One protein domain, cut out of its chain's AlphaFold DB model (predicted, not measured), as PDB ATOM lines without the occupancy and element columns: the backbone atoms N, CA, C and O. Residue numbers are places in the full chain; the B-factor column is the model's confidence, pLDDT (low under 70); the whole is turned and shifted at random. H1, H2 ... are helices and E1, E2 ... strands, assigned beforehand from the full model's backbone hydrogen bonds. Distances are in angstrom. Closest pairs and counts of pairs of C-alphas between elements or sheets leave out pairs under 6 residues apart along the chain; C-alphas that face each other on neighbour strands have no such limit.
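What this domain is: This is residues 12 to 34 and 43 to 117 of the 126 residues of the protein "putative disease resistance protein RGA4" of Gossypium arboreum (UniProt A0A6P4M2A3). What is the main picture? Two parallel strands side by side, E2 and E3, form a thin core, with a cluster of three helices, H2, H4 and H6, on one side, where H2 packs on E2. H1 lies on the other side, E1 lies beyond E3, and residues 17 to 23 stick out. What is it made of? The printed part has 98 residues, with six named helices and three named strands in the order E1 H1 E2 H2 H3 H4 E3 H5 H6, class mixed. It is compact, with a radius of gyration of the C-alphas of 13.6 A and spans of 41 by 30 by 25 A.

Where its parts are: Where are the strands? E2 is residues 43 to 46, 10.5 A long, from C-alpha 43 at (56.552, 45.632, 47.204), and E3 is residues 89 to 93, 13.3 A long. E1, residues 12 to 17, is 15.8 A long and begins at C-alpha 12, (53.204, 34.441, 55.817). Where are the helices? H2 is residues 52 to 62, 15.4 A long; H1 is 24 to 33, 14.3 A; H4 is 75 to 83, 12.2 A; H6 is 105 to 111, 10.0 A, ending at C-alpha 111, (53.635, 32.815, 46.418). H3, residues 69 to 72, and H5, residues 100 to 103, have four residues each.

How they stand to each other: How do E2 and E3 pair? They are parallel at 11 degrees, with N 44 and O 89 at 2.9 A and N 46 and O 91 at 2.8 A, within hydrogen-bond range. With H2, H3 and H4 between them they form a strand-helix-strand unit, two parallel neighbour strands joined through helices. What lies around them? The closest C-alphas of E2 and H2 are those of Val 46 and Glu 58, 6.4 A apart, and those of H1 and E3 are Thr 25 and Glu 93, 7.7 A. E1 pairs with no named strand but is near E3. How do the helices meet? H2 touches H4 at a steep tilt of 53 degrees, the same way, closest at the C-alphas of Ala 56 and Ala 75, 5.6 A. H4 touches H6 at a shallow tilt of 22 degrees, the same way, closest at the C-alphas of Arg 80 and Ala 110, 4.0 A. In H1, H2, H4 and H6 every O i to N i+4 pair is within hydrogen-bond range, while H3 and H5 are too short for such a pair.

The domain as a whole: How large is it? The two C-alphas farthest apart, those of Val 22 and Lys 69, are 41.1 A apart. Is anything missing or uncertain? Residues 35 to 42 are not printed, and C-alphas 34 and 43 are 12.0 A apart across the cut; of the links printed whole, none is long. The mean pLDDT of the printed part is 83.0, and it is under 70 at residues 49 to 50, 66 to 73 and 95 to 103.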
ATOM      1  N   SER A  12      54.190  34.222  54.749       88.06
ATOM      2  CA  SER A  12      53.204  34.441  55.817       88.06
ATOM      3  C   SER A  12      52.033  35.285  55.321       88.06
ATOM      4  O   SER A  12      52.254  36.361  54.762       88.06
ATOM      5  N   ILE A  13      50.806  34.843  55.605       86.81
ATOM      6  CA  ILE A  13      49.594  35.661  55.477       86.81
ATOM      7  C   ILE A  13      49.283  36.285  56.842       86.81
ATOM      8  O   ILE A  13      49.233  35.580  57.848       86.81
ATOM      9  N   ILE A  14      49.085  37.602  56.881       90.12
ATOM     10  CA  ILE A  14      48.801  38.375  58.095       90.12
ATOM     11  C   ILE A  14      47.455  39.085  57.909       90.12
ATOM     12  O   ILE A  14      47.397  40.102  57.210       90.12
ATOM     13  N   PRO A  15      46.365  38.570  58.500       88.38
ATOM     14  CA  PRO A  15      45.069  39.226  58.428       88.38
ATOM     15  C   PRO A  15      45.001  40.415  59.399       88.38
ATOM     16  O   PRO A  15      45.399  40.316  60.560       88.38
ATOM     17  N   ILE A  16      44.454  41.535  58.930       90.44
ATOM     18  CA  ILE A  16      44.087  42.707  59.728       90.44
ATOM     19  C   ILE A  16      42.575  42.871  59.600       90.44
ATOM     20  O   ILE A  16      42.075  43.369  58.588       90.44
ATOM     21  N   VAL A  17      41.863  42.427  60.633       88.50
ATOM     22  CA  VAL A  17      40.397  42.352  60.669       88.50
ATOM     23  C   VAL A  17      39.837  43.410  61.613       88.50
ATOM     24  O   VAL A  17      40.410  43.679  62.670       88.50
ATOM     25  N   GLY A  18      38.715  44.019  61.249       88.12
ATOM     26  CA  GLY A  18      37.997  44.928  62.138       88.12
ATOM     27  C   GLY A  18      36.967  45.784  61.415       88.12
ATOM     28  O   GLY A  18      36.957  45.876  60.192       88.12
ATOM     29  N   MET A  19      36.135  46.479  62.183       89.25
ATOM     30  CA  MET A  19      35.041  47.302  61.658       89.25
ATOM     31  C   MET A  19      35.514  48.475  60.783       89.25
ATOM     32  O   MET A  19      36.697  48.830  60.737       89.25
ATOM     33  N   ASP A  20      34.575  49.105  60.084       85.44
ATOM     34  CA  ASP A  20      34.834  50.327  59.323       85.44
ATOM     35  C   ASP A  20      35.264  51.486  60.220       85.44
ATOM     36  O   ASP A  20      34.831  51.616  61.362       85.44
ATOM     37  N   GLY A  21      36.154  52.332  59.701       88.25
ATOM     38  CA  GLY A  21      36.603  53.539  60.398       88.25
ATOM     39  C   GLY A  21      37.614  53.321  61.531       88.25
ATOM     40  O   GLY A  21      38.139  54.300  62.046       88.25
ATOM     41  N   VAL A  22      37.972  52.079  61.884       93.81
ATOM     42  CA  VAL A  22      38.941  51.806  62.975       93.81
ATOM     43  C   VAL A  22      40.407  52.084  62.607       93.81
ATOM     44  O   VAL A  22      41.292  51.930  63.440       93.81
ATOM     45  N   GLY A  23      40.685  52.477  61.358       94.06
ATOM     46  CA  GLY A  23      42.028  52.874  60.918       94.06
ATOM     47  C   GLY A  23      42.936  51.741  60.424       94.06
ATOM     48  O   GLY A  23      44.147  51.934  60.372       94.06
ATOM     49  N   LYS A  24      42.392  50.578  60.028       94.12
ATOM     50  CA  LYS A  24      43.180  49.434  59.509       94.12
ATOM     51  C   LYS A  24      44.091  49.828  58.344       94.12
ATOM     52  O   LYS A  24      45.290  49.589  58.392       94.12
ATOM     53  N   THR A  25      43.525  50.489  57.335       93.50
ATOM     54  CA  THR A  25      44.240  50.990  56.154       93.50
ATOM     55  C   THR A  25      45.355  51.952  56.552       93.50
ATOM     56  O   THR A  25      46.499  51.799  56.131       93.50
ATOM     57  N   THR A  26      45.057  52.892  57.454       95.94
ATOM     58  CA  THR A  26      46.038  53.849  57.984       95.94
ATOM     59  C   THR A  26      47.193  53.142  58.690       95.94
ATOM     60  O   THR A  26      48.352  53.449  58.421       95.94
ATOM     61  N   PHE A  27      46.900  52.168  59.551       95.81
ATOM     62  CA  PHE A  27      47.917  51.376  60.237       95.81
ATOM     63  C   PHE A  27      48.792  50.592  59.250       95.81
ATOM     64  O   PHE A  27      50.020  50.628  59.341       95.81
ATOM     65  N   THR A  28      48.187  49.950  58.252       95.75
ATOM     66  CA  THR A  28      48.937  49.195  57.245       95.75
ATOM     67  C   THR A  28      49.784  50.101  56.357       95.75
ATOM     68  O   THR A  28      50.895  49.717  56.003       95.75
ATOM     69  N   HIS A  29      49.348  51.325  56.045       96.06
ATOM     70  CA  HIS A  29      50.191  52.297  55.340       96.06
ATOM     71  C   HIS A  29      51.439  52.681  56.143       96.06
ATOM     72  O   HIS A  29      52.502  52.864  55.546       96.06
ATOM     73  N   LEU A  30      51.343  52.781  57.474       96.81
ATOM     74  CA  LEU A  30      52.510  53.030  58.327       96.81
ATOM     75  C   LEU A  30      53.506  51.867  58.245       96.81
ATOM     76  O   LEU A  30      54.689  52.109  58.030       96.81
ATOM     77  N   ILE A  31      53.026  50.619  58.320       95.31
ATOM     78  CA  ILE A  31      53.871  49.422  58.158       95.31
ATOM     79  C   ILE A  31      54.484  49.380  56.764       95.31
ATOM     80  O   ILE A  31      55.690  49.197  56.627       95.31
ATOM     81  N   TYR A  32      53.666  49.555  55.723       95.00
ATOM     82  CA  TYR A  32      54.129  49.517  54.344       95.00
ATOM     83  C   TYR A  32      55.274  50.508  54.172       95.00
ATOM     84  O   TYR A  32      56.310  50.133  53.647       95.00
ATOM     85  N   ASN A  33      55.164  51.738  54.667       95.06
ATOM     86  CA  ASN A  33      56.207  52.753  54.509       95.06
ATOM     87  C   ASN A  33      57.369  52.664  55.515       95.06
ATOM     88  O   ASN A  33      58.314  53.450  55.406       95.06
ATOM     89  N   ASP A  34      57.344  51.712  56.446       96.00
ATOM     90  CA  ASP A  34      58.389  51.556  57.451       96.00
ATOM     91  C   ASP A  34      59.746  51.159  56.837       96.00
ATOM     92  O   ASP A  34      59.842  50.472  55.811       96.00
ATOM     93  N   LYS A  43      57.400  45.106  46.135       95.38
ATOM     94  CA  LYS A  43      56.552  45.632  47.204       95.38
ATOM     95  C   LYS A  43      55.324  46.300  46.591       95.38
ATOM     96  O   LYS A  43      55.442  47.342  45.952       95.38
ATOM     97  N   VAL A  44      54.150  45.703  46.772       95.00
ATOM     98  CA  VAL A  44      52.936  46.043  46.011       95.00
ATOM     99  C   VAL A  44      51.739  46.189  46.944       95.00
ATOM    100  O   VAL A  44      51.639  45.490  47.949       95.00
ATOM    101  N   TRP A  45      50.844  47.114  46.614       94.50
ATOM    102  CA  TRP A  45      49.573  47.327  47.299       94.50
ATOM    103  C   TRP A  45      48.443  47.209  46.275       94.50
ATOM    104  O   TRP A  45      48.586  47.726  45.168       94.50
ATOM    105  N   VAL A  46      47.365  46.513  46.622       90.38
ATOM    106  CA  VAL A  46      46.160  46.336  45.802       90.38
ATOM    107  C   VAL A  46      44.958  46.744  46.654       90.38
ATOM    108  O   VAL A  46      44.711  46.129  47.689       90.38
ATOM    109  N   ASP A  47      44.244  47.793  46.237       82.94
ATOM    110  CA  ASP A  47      43.194  48.452  47.039       82.94
ATOM    111  C   ASP A  47      41.856  47.697  47.065       82.94
ATOM    112  O   ASP A  47      41.082  47.804  48.020       82.94
ATOM    113  N   GLN A  48      41.547  46.977  45.986       71.31
ATOM    114  CA  GLN A  48      40.306  46.228  45.847       71.31
ATOM    115  C   GLN A  48      40.502  45.073  44.869       71.31
ATOM    116  O   GLN A  48      41.004  45.263  43.764       71.31
ATOM    117  N   SER A  49      40.074  43.878  45.264       67.00
ATOM    118  CA  SER A  49      40.114  42.692  44.408       67.00
ATOM    119  C   SER A  49      38.999  41.722  44.776       67.00
ATOM    120  O   SER A  49      38.753  41.500  45.967       67.00
ATOM    121  N   TYR A  50      38.372  41.114  43.772       65.94
ATOM    122  CA  TYR A  50      37.234  40.217  43.971       65.94
ATOM    123  C   TYR A  50      37.641  38.736  43.940       65.94
ATOM    124  O   TYR A  50      37.019  37.924  44.620       65.94
ATOM    125  N   ASP A  51      38.709  38.382  43.216       75.12
ATOM    126  CA  ASP A  51      39.224  37.011  43.132       75.12
ATOM    127  C   ASP A  51      40.745  36.928  42.869       75.12
ATOM    128  O   ASP A  51      41.448  37.934  42.760       75.12
ATOM    129  N   ASP A  52      41.272  35.701  42.781       77.81
ATOM    130  CA  ASP A  52      42.691  35.414  42.533       77.81
ATOM    131  C   ASP A  52      43.240  36.022  41.246       77.81
ATOM    132  O   ASP A  52      44.428  36.351  41.163       77.81
ATOM    133  N   VAL A  53      42.415  36.056  40.202       80.00
ATOM    134  CA  VAL A  53      42.809  36.543  38.883       80.00
ATOM    135  C   VAL A  53      42.910  38.059  38.933       80.00
ATOM    136  O   VAL A  53      43.920  38.601  38.485       80.00
ATOM    137  N   ASP A  54      41.938  38.722  39.558       81.56
ATOM    138  CA  ASP A  54      41.949  40.165  39.787       81.56
ATOM    139  C   ASP A  54      43.163  40.593  40.610       81.56
ATOM    140  O   ASP A  54      43.908  41.475  40.185       81.56
ATOM    141  N   VAL A  55      43.438  39.919  41.734       85.75
ATOM    142  CA  VAL A  55      44.640  40.202  42.539       85.75
ATOM    143  C   VAL A  55      45.901  40.074  41.692       85.75
ATOM    144  O   VAL A  55      46.774  40.942  41.753       85.75
ATOM    145  N   ALA A  56      46.030  39.000  40.907       87.44
ATOM    146  CA  ALA A  56      47.216  38.798  40.088       87.44
ATOM    147  C   ALA A  56      47.370  39.899  39.033       87.44
ATOM    148  O   ALA A  56      48.470  40.430  38.865       87.44
ATOM    149  N   ASN A  57      46.277  40.274  38.370       85.88
ATOM    150  CA  ASN A  57      46.261  41.331  37.366       85.88
ATOM    151  C   ASN A  57      46.653  42.687  37.954       85.88
ATOM    152  O   ASN A  57      47.593  43.317  37.464       85.88
ATOM    153  N   GLU A  58      45.995  43.099  39.035       87.62
ATOM    154  CA  GLU A  58      46.259  44.368  39.714       87.62
ATOM    155  C   GLU A  58      47.687  44.424  40.264       87.62
ATOM    156  O   GLU A  58      48.389  45.424  40.117       87.62
ATOM    157  N   THR A  59      48.186  43.313  40.812       90.19
ATOM    158  CA  THR A  59      49.575  43.233  41.282       90.19
ATOM    159  C   THR A  59      50.556  43.462  40.128       90.19
ATOM    160  O   THR A  59      51.492  44.255  40.245       90.19
ATOM    161  N   LEU A  60      50.341  42.805  38.985       90.00
ATOM    162  CA  LEU A  60      51.166  42.965  37.781       90.00
ATOM    163  C   LEU A  60      51.083  44.386  37.202       90.00
ATOM    164  O   LEU A  60      52.099  44.928  36.749       90.00
ATOM    165  N   LEU A  61      49.900  44.998  37.235       88.44
ATOM    166  CA  LEU A  61      49.677  46.382  36.823       88.44
ATOM    167  C   LEU A  61      50.444  47.359  37.717       88.44
ATOM    168  O   LEU A  61      51.192  48.194  37.202       88.44
ATOM    169  N   ASN A  62      50.360  47.194  39.036       90.31
ATOM    170  CA  ASN A  62      51.031  48.055  40.013       90.31
ATOM    171  C   ASN A  62      52.559  47.888  39.992       90.31
ATOM    172  O   ASN A  62      53.292  48.841  40.255       90.31
ATOM    173  N   MET A  63      53.061  46.727  39.560       89.50
ATOM    174  CA  MET A  63      54.481  46.523  39.235       89.50
ATOM    175  C   MET A  63      54.905  47.117  37.878       89.50
ATOM    176  O   MET A  63      56.083  47.050  37.525       89.50
ATOM    177  N   ARG A  64      53.973  47.685  37.096       85.00
ATOM    178  CA  ARG A  64      54.167  48.158  35.707       85.00
ATOM    179  C   ARG A  64      54.627  47.057  34.744       85.00
ATOM    180  O   ARG A  64      55.353  47.316  33.785       85.00
ATOM    181  N   LYS A  65      54.192  45.819  34.989       76.75
ATOM    182  CA  LYS A  65      54.537  44.622  34.205       76.75
ATOM    183  C   LYS A  65      53.442  44.200  33.218       76.75
ATOM    184  O   LYS A  65      53.669  43.329  32.390       76.75
ATOM    185  N   TRP A  66      52.285  44.862  33.247       64.00
ATOM    186  CA  TRP A  66      51.103  44.529  32.439       64.00
ATOM    187  C   TRP A  66      51.266  44.699  30.912       64.00
ATOM    188  O   TRP A  66      50.482  44.161  30.136       64.00
ATOM    189  N   TYR A  67      52.288  45.425  30.445       60.62
ATOM    190  CA  TYR A  67      52.442  45.788  29.027       60.62
ATOM    191  C   TYR A  67      52.929  44.657  28.105       60.62
ATOM    192  O   TYR A  67      52.989  44.841  26.888       60.62
ATOM    193  N   PHE A  68      53.291  43.491  28.640       59.00
ATOM    194  CA  PHE A  68      53.798  42.385  27.833       59.00
ATOM    195  C   PHE A  68      52.668  41.412  27.479       59.00
ATOM    196  O   PHE A  68      51.938  40.922  28.336       59.00
ATOM    197  N   LYS A  69      52.567  41.073  26.191       55.22
ATOM    198  CA  LYS A  69      51.558  40.164  25.614       55.22
ATOM    199  C   LYS A  69      51.492  38.787  26.306       55.22
ATOM    200  O   LYS A  69      50.453  38.140  26.297       55.22
ATOM    201  N   GLU A  70      52.588  38.365  26.939       54.72
ATOM    202  CA  GLU A  70      52.702  37.127  27.726       54.72
ATOM    203  C   GLU A  70      51.858  37.129  29.015       54.72
ATOM    204  O   GLU A  70      51.463  36.062  29.480       54.72
ATOM    205  N   TYR A  71      51.525  38.305  29.561       56.94
ATOM    206  CA  TYR A  71      50.802  38.460  30.831       56.94
ATOM    207  C   TYR A  71      49.287  38.295  30.651       56.94
ATOM    208  O   TYR A  71      48.586  37.957  31.600       56.94
ATOM    209  N   GLN A  72      48.788  38.456  29.418       57.72
ATOM    210  CA  GLN A  72      47.368  38.318  29.073       57.72
ATOM    211  C   GLN A  72      46.903  36.856  28.994       57.72
ATOM    212  O   GLN A  72      45.704  36.600  29.049       57.72
ATOM    213  N   LEU A  73      47.826  35.894  28.853       66.81
ATOM    214  CA  LEU A  73      47.471  34.480  28.682       66.81
ATOM    215  C   LEU A  73      47.276  33.757  30.025       66.81
ATOM    216  O   LEU A  73      46.446  32.855  30.112       66.81
ATOM    217  N   ASN A  74      48.037  34.134  31.065       82.19
ATOM    218  CA  ASN A  74      47.868  33.619  32.428       82.19
ATOM    219  C   ASN A  74      48.549  34.529  33.475       82.19
ATOM    220  O   ASN A  74      49.766  34.464  33.694       82.19
ATOM    221  N   ALA A  75      47.756  35.359  34.151       82.56
ATOM    222  CA  ALA A  75      48.237  36.321  35.141       82.56
ATOM    223  C   ALA A  75      48.907  35.661  36.354       82.56
ATOM    224  O   ALA A  75      49.968  36.101  36.787       82.56
ATOM    225  N   GLN A  76      48.359  34.553  36.856       84.56
ATOM    226  CA  GLN A  76      48.899  33.841  38.020       84.56
ATOM    227  C   GLN A  76      50.268  33.212  37.725       84.56
ATOM    228  O   GLN A  76      51.195  33.328  38.527       84.56
ATOM    229  N   LEU A  77      50.442  32.598  36.546       85.62
ATOM    230  CA  LEU A  77      51.747  32.084  36.113       85.62
ATOM    231  C   LEU A  77      52.774  33.200  35.953       85.62
ATOM    232  O   LEU A  77      53.961  32.992  36.216       85.62
ATOM    233  N   THR A  78      52.340  34.373  35.510       87.31
ATOM    234  CA  THR A  78      53.264  35.483  35.312       87.31
ATOM    235  C   THR A  78      53.626  36.157  36.629       87.31
ATOM    236  O   THR A  78      54.800  36.427  36.873       87.31
ATOM    237  N   LEU A  79      52.661  36.297  37.536       88.62
ATOM    238  CA  LEU A  79      52.898  36.718  38.911       88.62
ATOM    239  C   LEU A  79      53.890  35.786  39.614       88.62
ATOM    240  O   LEU A  79      54.849  36.254  40.224       88.62
ATOM    241  N   ARG A  80      53.728  34.465  39.449       89.56
ATOM    242  CA  ARG A  80      54.680  33.470  39.958       89.56
ATOM    243  C   ARG A  80      56.102  33.750  39.477       89.56
ATOM    244  O   ARG A  80      57.029  33.707  40.278       89.56
ATOM    245  N   LYS A  81      56.300  34.022  38.182       89.25
ATOM    246  CA  LYS A  81      57.632  34.341  37.636       89.25
ATOM    247  C   LYS A  81      58.207  35.604  38.269       89.25
ATOM    248  O   LYS A  81      59.387  35.631  38.599       89.25
ATOM    249  N   GLU A  82      57.378  36.628  38.453       90.25
ATOM    250  CA  GLU A  82      57.813  37.891  39.046       90.25
ATOM    251  C   GLU A  82      58.143  37.770  40.536       90.25
ATOM    252  O   GLU A  82      58.990  38.526  41.010       90.25
ATOM    253  N   PHE A  83      57.528  36.836  41.263       91.75
ATOM    254  CA  PHE A  83      57.769  36.614  42.696       91.75
ATOM    255  C   PHE A  83      58.818  35.532  42.976       91.75
ATOM    256  O   PHE A  83      59.391  35.491  44.063       91.75
ATOM    257  N   SER A  84      59.101  34.668  42.001       91.81
ATOM    258  CA  SER A  84      60.028  33.549  42.150       91.81
ATOM    259  C   SER A  84      61.412  34.009  42.613       91.81
ATOM    260  O   SER A  84      62.008  34.896  42.004       91.81
ATOM    261  N   GLN A  85      61.948  33.356  43.650       91.44
ATOM    262  CA  GLN A  85      63.263  33.638  44.255       91.44
ATOM    263  C   GLN A  85      63.427  35.062  44.813       91.44
ATOM    264  O   GLN A  85      64.537  35.477  45.148       91.44
ATOM    265  N   LYS A  86      62.334  35.813  44.939       93.00
ATOM    266  CA  LYS A  86      62.330  37.163  45.494       93.00
ATOM    267  C   LYS A  86      61.648  37.187  46.847       93.00
ATOM    268  O   LYS A  86      60.773  36.369  47.117       93.00
ATOM    269  N   ARG A  87      62.040  38.148  47.680       94.75
ATOM    270  CA  ARG A  87      61.391  38.411  48.961       94.75
ATOM    271  C   ARG A  87      60.368  39.526  48.768       94.75
ATOM    272  O   ARG A  87      60.743  40.696  48.764       94.75
ATOM    273  N   PHE A  88      59.099  39.175  48.598       94.56
ATOM    274  CA  PHE A  88      58.047  40.141  48.263       94.56
ATOM    275  C   PHE A  88      57.193  40.561  49.468       94.56
ATOM    276  O   PHE A  88      57.078  39.842  50.469       94.56
ATOM    277  N   PHE A  89      56.586  41.743  49.352       95.38
ATOM    278  CA  PHE A  89      55.621  42.291  50.305       95.38
ATOM    279  C   PHE A  89      54.367  42.737  49.560       95.38
ATOM    280  O   PHE A  89      54.424  43.656  48.744       95.38
ATOM    281  N   LEU A  90      53.243  42.088  49.836       94.19
ATOM    282  CA  LEU A  90      51.973  42.347  49.169       94.19
ATOM    283  C   LEU A  90      50.933  42.787  50.197       94.19
ATOM    284  O   LEU A  90      50.758  42.121  51.214       94.19
ATOM    285  N   VAL A  91      50.242  43.890  49.935       93.62
ATOM    286  CA  VAL A  91      49.071  44.315  50.711       93.62
ATOM    287  C   VAL A  91      47.837  44.181  49.840       93.62
ATOM    288  O   VAL A  91      47.828  44.680  48.719       93.62
ATOM    289  N   LEU A  92      46.822  43.505  50.365       90.94
ATOM    290  CA  LEU A  92      45.543  43.262  49.715       90.94
ATOM    291  C   LEU A  92      44.456  43.856  50.600       90.94
ATOM    292  O   LEU A  92      44.197  43.362  51.699       90.94
ATOM    293  N   GLU A  93      43.860  44.945  50.147       87.38
ATOM    294  CA  GLU A  93      42.802  45.638  50.859       87.38
ATOM    295  C   GLU A  93      41.426  45.244  50.310       87.38
ATOM    296  O   GLU A  93      41.245  45.045  49.111       87.38
ATOM    297  N   ASN A  94      40.452  45.078  51.212       77.06
ATOM    298  CA  ASN A  94      39.066  44.733  50.888       77.06
ATOM    299  C   ASN A  94      38.921  43.483  50.004       77.06
ATOM    300  O   ASN A  94      38.021  43.416  49.164       77.06
ATOM    301  N   ALA A  95      39.784  42.485  50.203       67.69
ATOM    302  CA  ALA A  95      39.662  41.187  49.557       67.69
ATOM    303  C   ALA A  95      38.329  40.527  49.955       67.69
ATOM    304  O   ALA A  95      38.202  39.980  51.051       67.69
ATOM    305  N   GLN A  96      37.324  40.595  49.079       63.66
ATOM    306  CA  GLN A  96      36.018  39.986  49.324       63.66
ATOM    307  C   GLN A  96      36.094  38.496  49.012       63.66
ATOM    308  O   GLN A  96      35.993  38.077  47.864       63.66
ATOM    309  N   SER A  97      36.280  37.675  50.036       54.66
ATOM    310  CA  SER A  97      36.189  36.232  49.884       54.66
ATOM    311  C   SER A  97      35.672  35.615  51.171       54.66
ATOM    312  O   SER A  97      36.279  35.736  52.230       54.66
ATOM    313  N   ASN A  98      34.570  34.880  51.046       56.25
ATOM    314  CA  ASN A  98      33.910  34.125  52.111       56.25
ATOM    315  C   ASN A  98      34.854  33.077  52.740       56.25
ATOM    316  O   ASN A  98      34.515  32.468  53.752       56.25
ATOM    317  N   ASN A  99      36.009  32.827  52.104       59.00
ATOM    318  CA  ASN A  99      37.082  31.972  52.581       59.00
ATOM    319  C   ASN A  99      38.391  32.273  51.815       59.00
ATOM    320  O   ASN A  99      38.752  31.581  50.859       59.00
ATOM    321  N   ILE A 100      39.099  33.341  52.211       59.72
ATOM    322  CA  ILE A 100      40.375  33.780  51.600       59.72
ATOM    323  C   ILE A 100      41.385  32.624  51.504       59.72
ATOM    324  O   ILE A 100      42.144  32.526  50.546       59.72
ATOM    325  N   VAL A 101      41.374  31.703  52.468       59.59
ATOM    326  CA  VAL A 101      42.315  30.579  52.523       59.59
ATOM    327  C   VAL A 101      41.990  29.509  51.472       59.59
ATOM    328  O   VAL A 101      42.923  28.983  50.859       59.59
ATOM    329  N   ASP A 102      40.716  29.200  51.230       62.28
ATOM    330  CA  ASP A 102      40.319  28.121  50.311       62.28
ATOM    331  C   ASP A 102      40.136  28.573  48.859       62.28
ATOM    332  O   ASP A 102      40.350  27.774  47.940       62.28
ATOM    333  N   ASN A 103      39.794  29.845  48.646       64.25
ATOM    334  CA  ASN A 103      39.574  30.389  47.307       64.25
ATOM    335  C   ASN A 103      40.887  30.774  46.610       64.25
ATOM    336  O   ASN A 103      40.953  30.697  45.389       64.25
ATOM    337  N   TRP A 104      41.949  31.077  47.372       75.94
ATOM    338  CA  TRP A 104      43.194  31.643  46.840       75.94
ATOM    339  C   TRP A 104      44.249  30.647  46.358       75.94
ATOM    340  O   TRP A 104      45.455  30.853  46.516       75.94
ATOM    341  N   LYS A 105      43.825  29.514  45.794       76.81
ATOM    342  CA  LYS A 105      44.755  28.438  45.399       76.81
ATOM    343  C   LYS A 105      45.727  28.879  44.303       76.81
ATOM    344  O   LYS A 105      46.896  28.492  44.348       76.81
ATOM    345  N   GLY A 106      45.270  29.691  43.350       75.75
ATOM    346  CA  GLY A 106      46.106  30.184  42.256       75.75
ATOM    347  C   GLY A 106      47.149  31.188  42.746       75.75
ATOM    348  O   GLY A 106      48.321  31.106  42.374       75.75
ATOM    349  N   LEU A 107      46.743  32.081  43.651       81.25
ATOM    350  CA  LEU A 107      47.647  33.042  44.291       81.25
ATOM    351  C   LEU A 107      48.662  32.371  45.213       81.25
ATOM    352  O   LEU A 107      49.855  32.652  45.117       81.25
ATOM    353  N   LYS A 108      48.220  31.439  46.064       83.31
ATOM    354  CA  LYS A 108      49.119  30.670  46.936       83.31
ATOM    355  C   LYS A 108      50.197  29.970  46.123       83.31
ATOM    356  O   LYS A 108      51.373  30.075  46.452       83.31
ATOM    357  N   PHE A 109      49.819  29.342  45.010       82.69
ATOM    358  CA  PHE A 109      50.785  28.716  44.112       82.69
ATOM    359  C   PHE A 109      51.807  29.713  43.543       82.69
ATOM    360  O   PHE A 109      52.970  29.357  43.370       82.69
ATOM    361  N   ALA A 110      51.419  30.963  43.274       83.06
ATOM    362  CA  ALA A 110      52.368  31.998  42.862       83.06
ATOM    363  C   ALA A 110      53.339  32.392  43.990       83.06
ATOM    364  O   ALA A 110      54.512  32.653  43.721       83.06
ATOM    365  N   PHE A 111      52.873  32.394  45.239       87.06
ATOM    366  CA  PHE A 111      53.635  32.815  46.418       87.06
ATOM    367  C   PHE A 111      54.644  31.769  46.905       87.06
ATOM    368  O   PHE A 111      55.724  32.138  47.363       87.06
ATOM    369  N   MET A 112      54.336  30.478  46.748       86.38
ATOM    370  CA  MET A 112      55.171  29.355  47.208       86.38
ATOM    371  C   MET A 112      56.590  29.315  46.619       86.38
ATOM    372  O   MET A 112      57.444  28.621  47.150       86.38
ATOM    373  N   PHE A 113      56.858  30.015  45.515       86.75
ATOM    374  CA  PHE A 113      58.178  30.008  44.866       86.75
ATOM    375  C   PHE A 113      59.053  31.212  45.238       86.75
ATOM    376  O   PHE A 113      60.142  31.373  44.673       86.75
ATOM    377  N   GLY A 114      58.584  32.079  46.138       89.00
ATOM    378  CA  GLY A 114      59.363  33.208  46.638       89.00
ATOM    379  C   GLY A 114      60.544  32.774  47.511       89.00
ATOM    380  O   GLY A 114      60.643  31.631  47.945       89.00
ATOM    381  N   ALA A 115      61.460  33.703  47.778       91.56
ATOM    382  CA  ALA A 115      62.534  33.494  48.748       91.56
ATOM    383  C   ALA A 115      61.982  33.530  50.187       91.56
ATOM    384  O   ALA A 115      60.955  34.168  50.416       91.56
ATOM    385  N   PRO A 116      62.657  32.933  51.182       90.06
ATOM    386  CA  PRO A 116      62.164  32.925  52.555       90.06
ATOM    387  C   PRO A 116      61.827  34.318  53.106       90.06
ATOM    388  O   PRO A 116      62.569  35.291  52.938       90.06
ATOM    389  N   GLY A 117      60.713  34.397  53.837       90.31
ATOM    390  CA  GLY A 117      60.315  35.603  54.562       90.31
ATOM    391  C   GLY A 117      59.414  36.560  53.785       90.31
ATOM    392  O   GLY A 117      59.362  37.739  54.151       90.31
TER     393      GLY A 117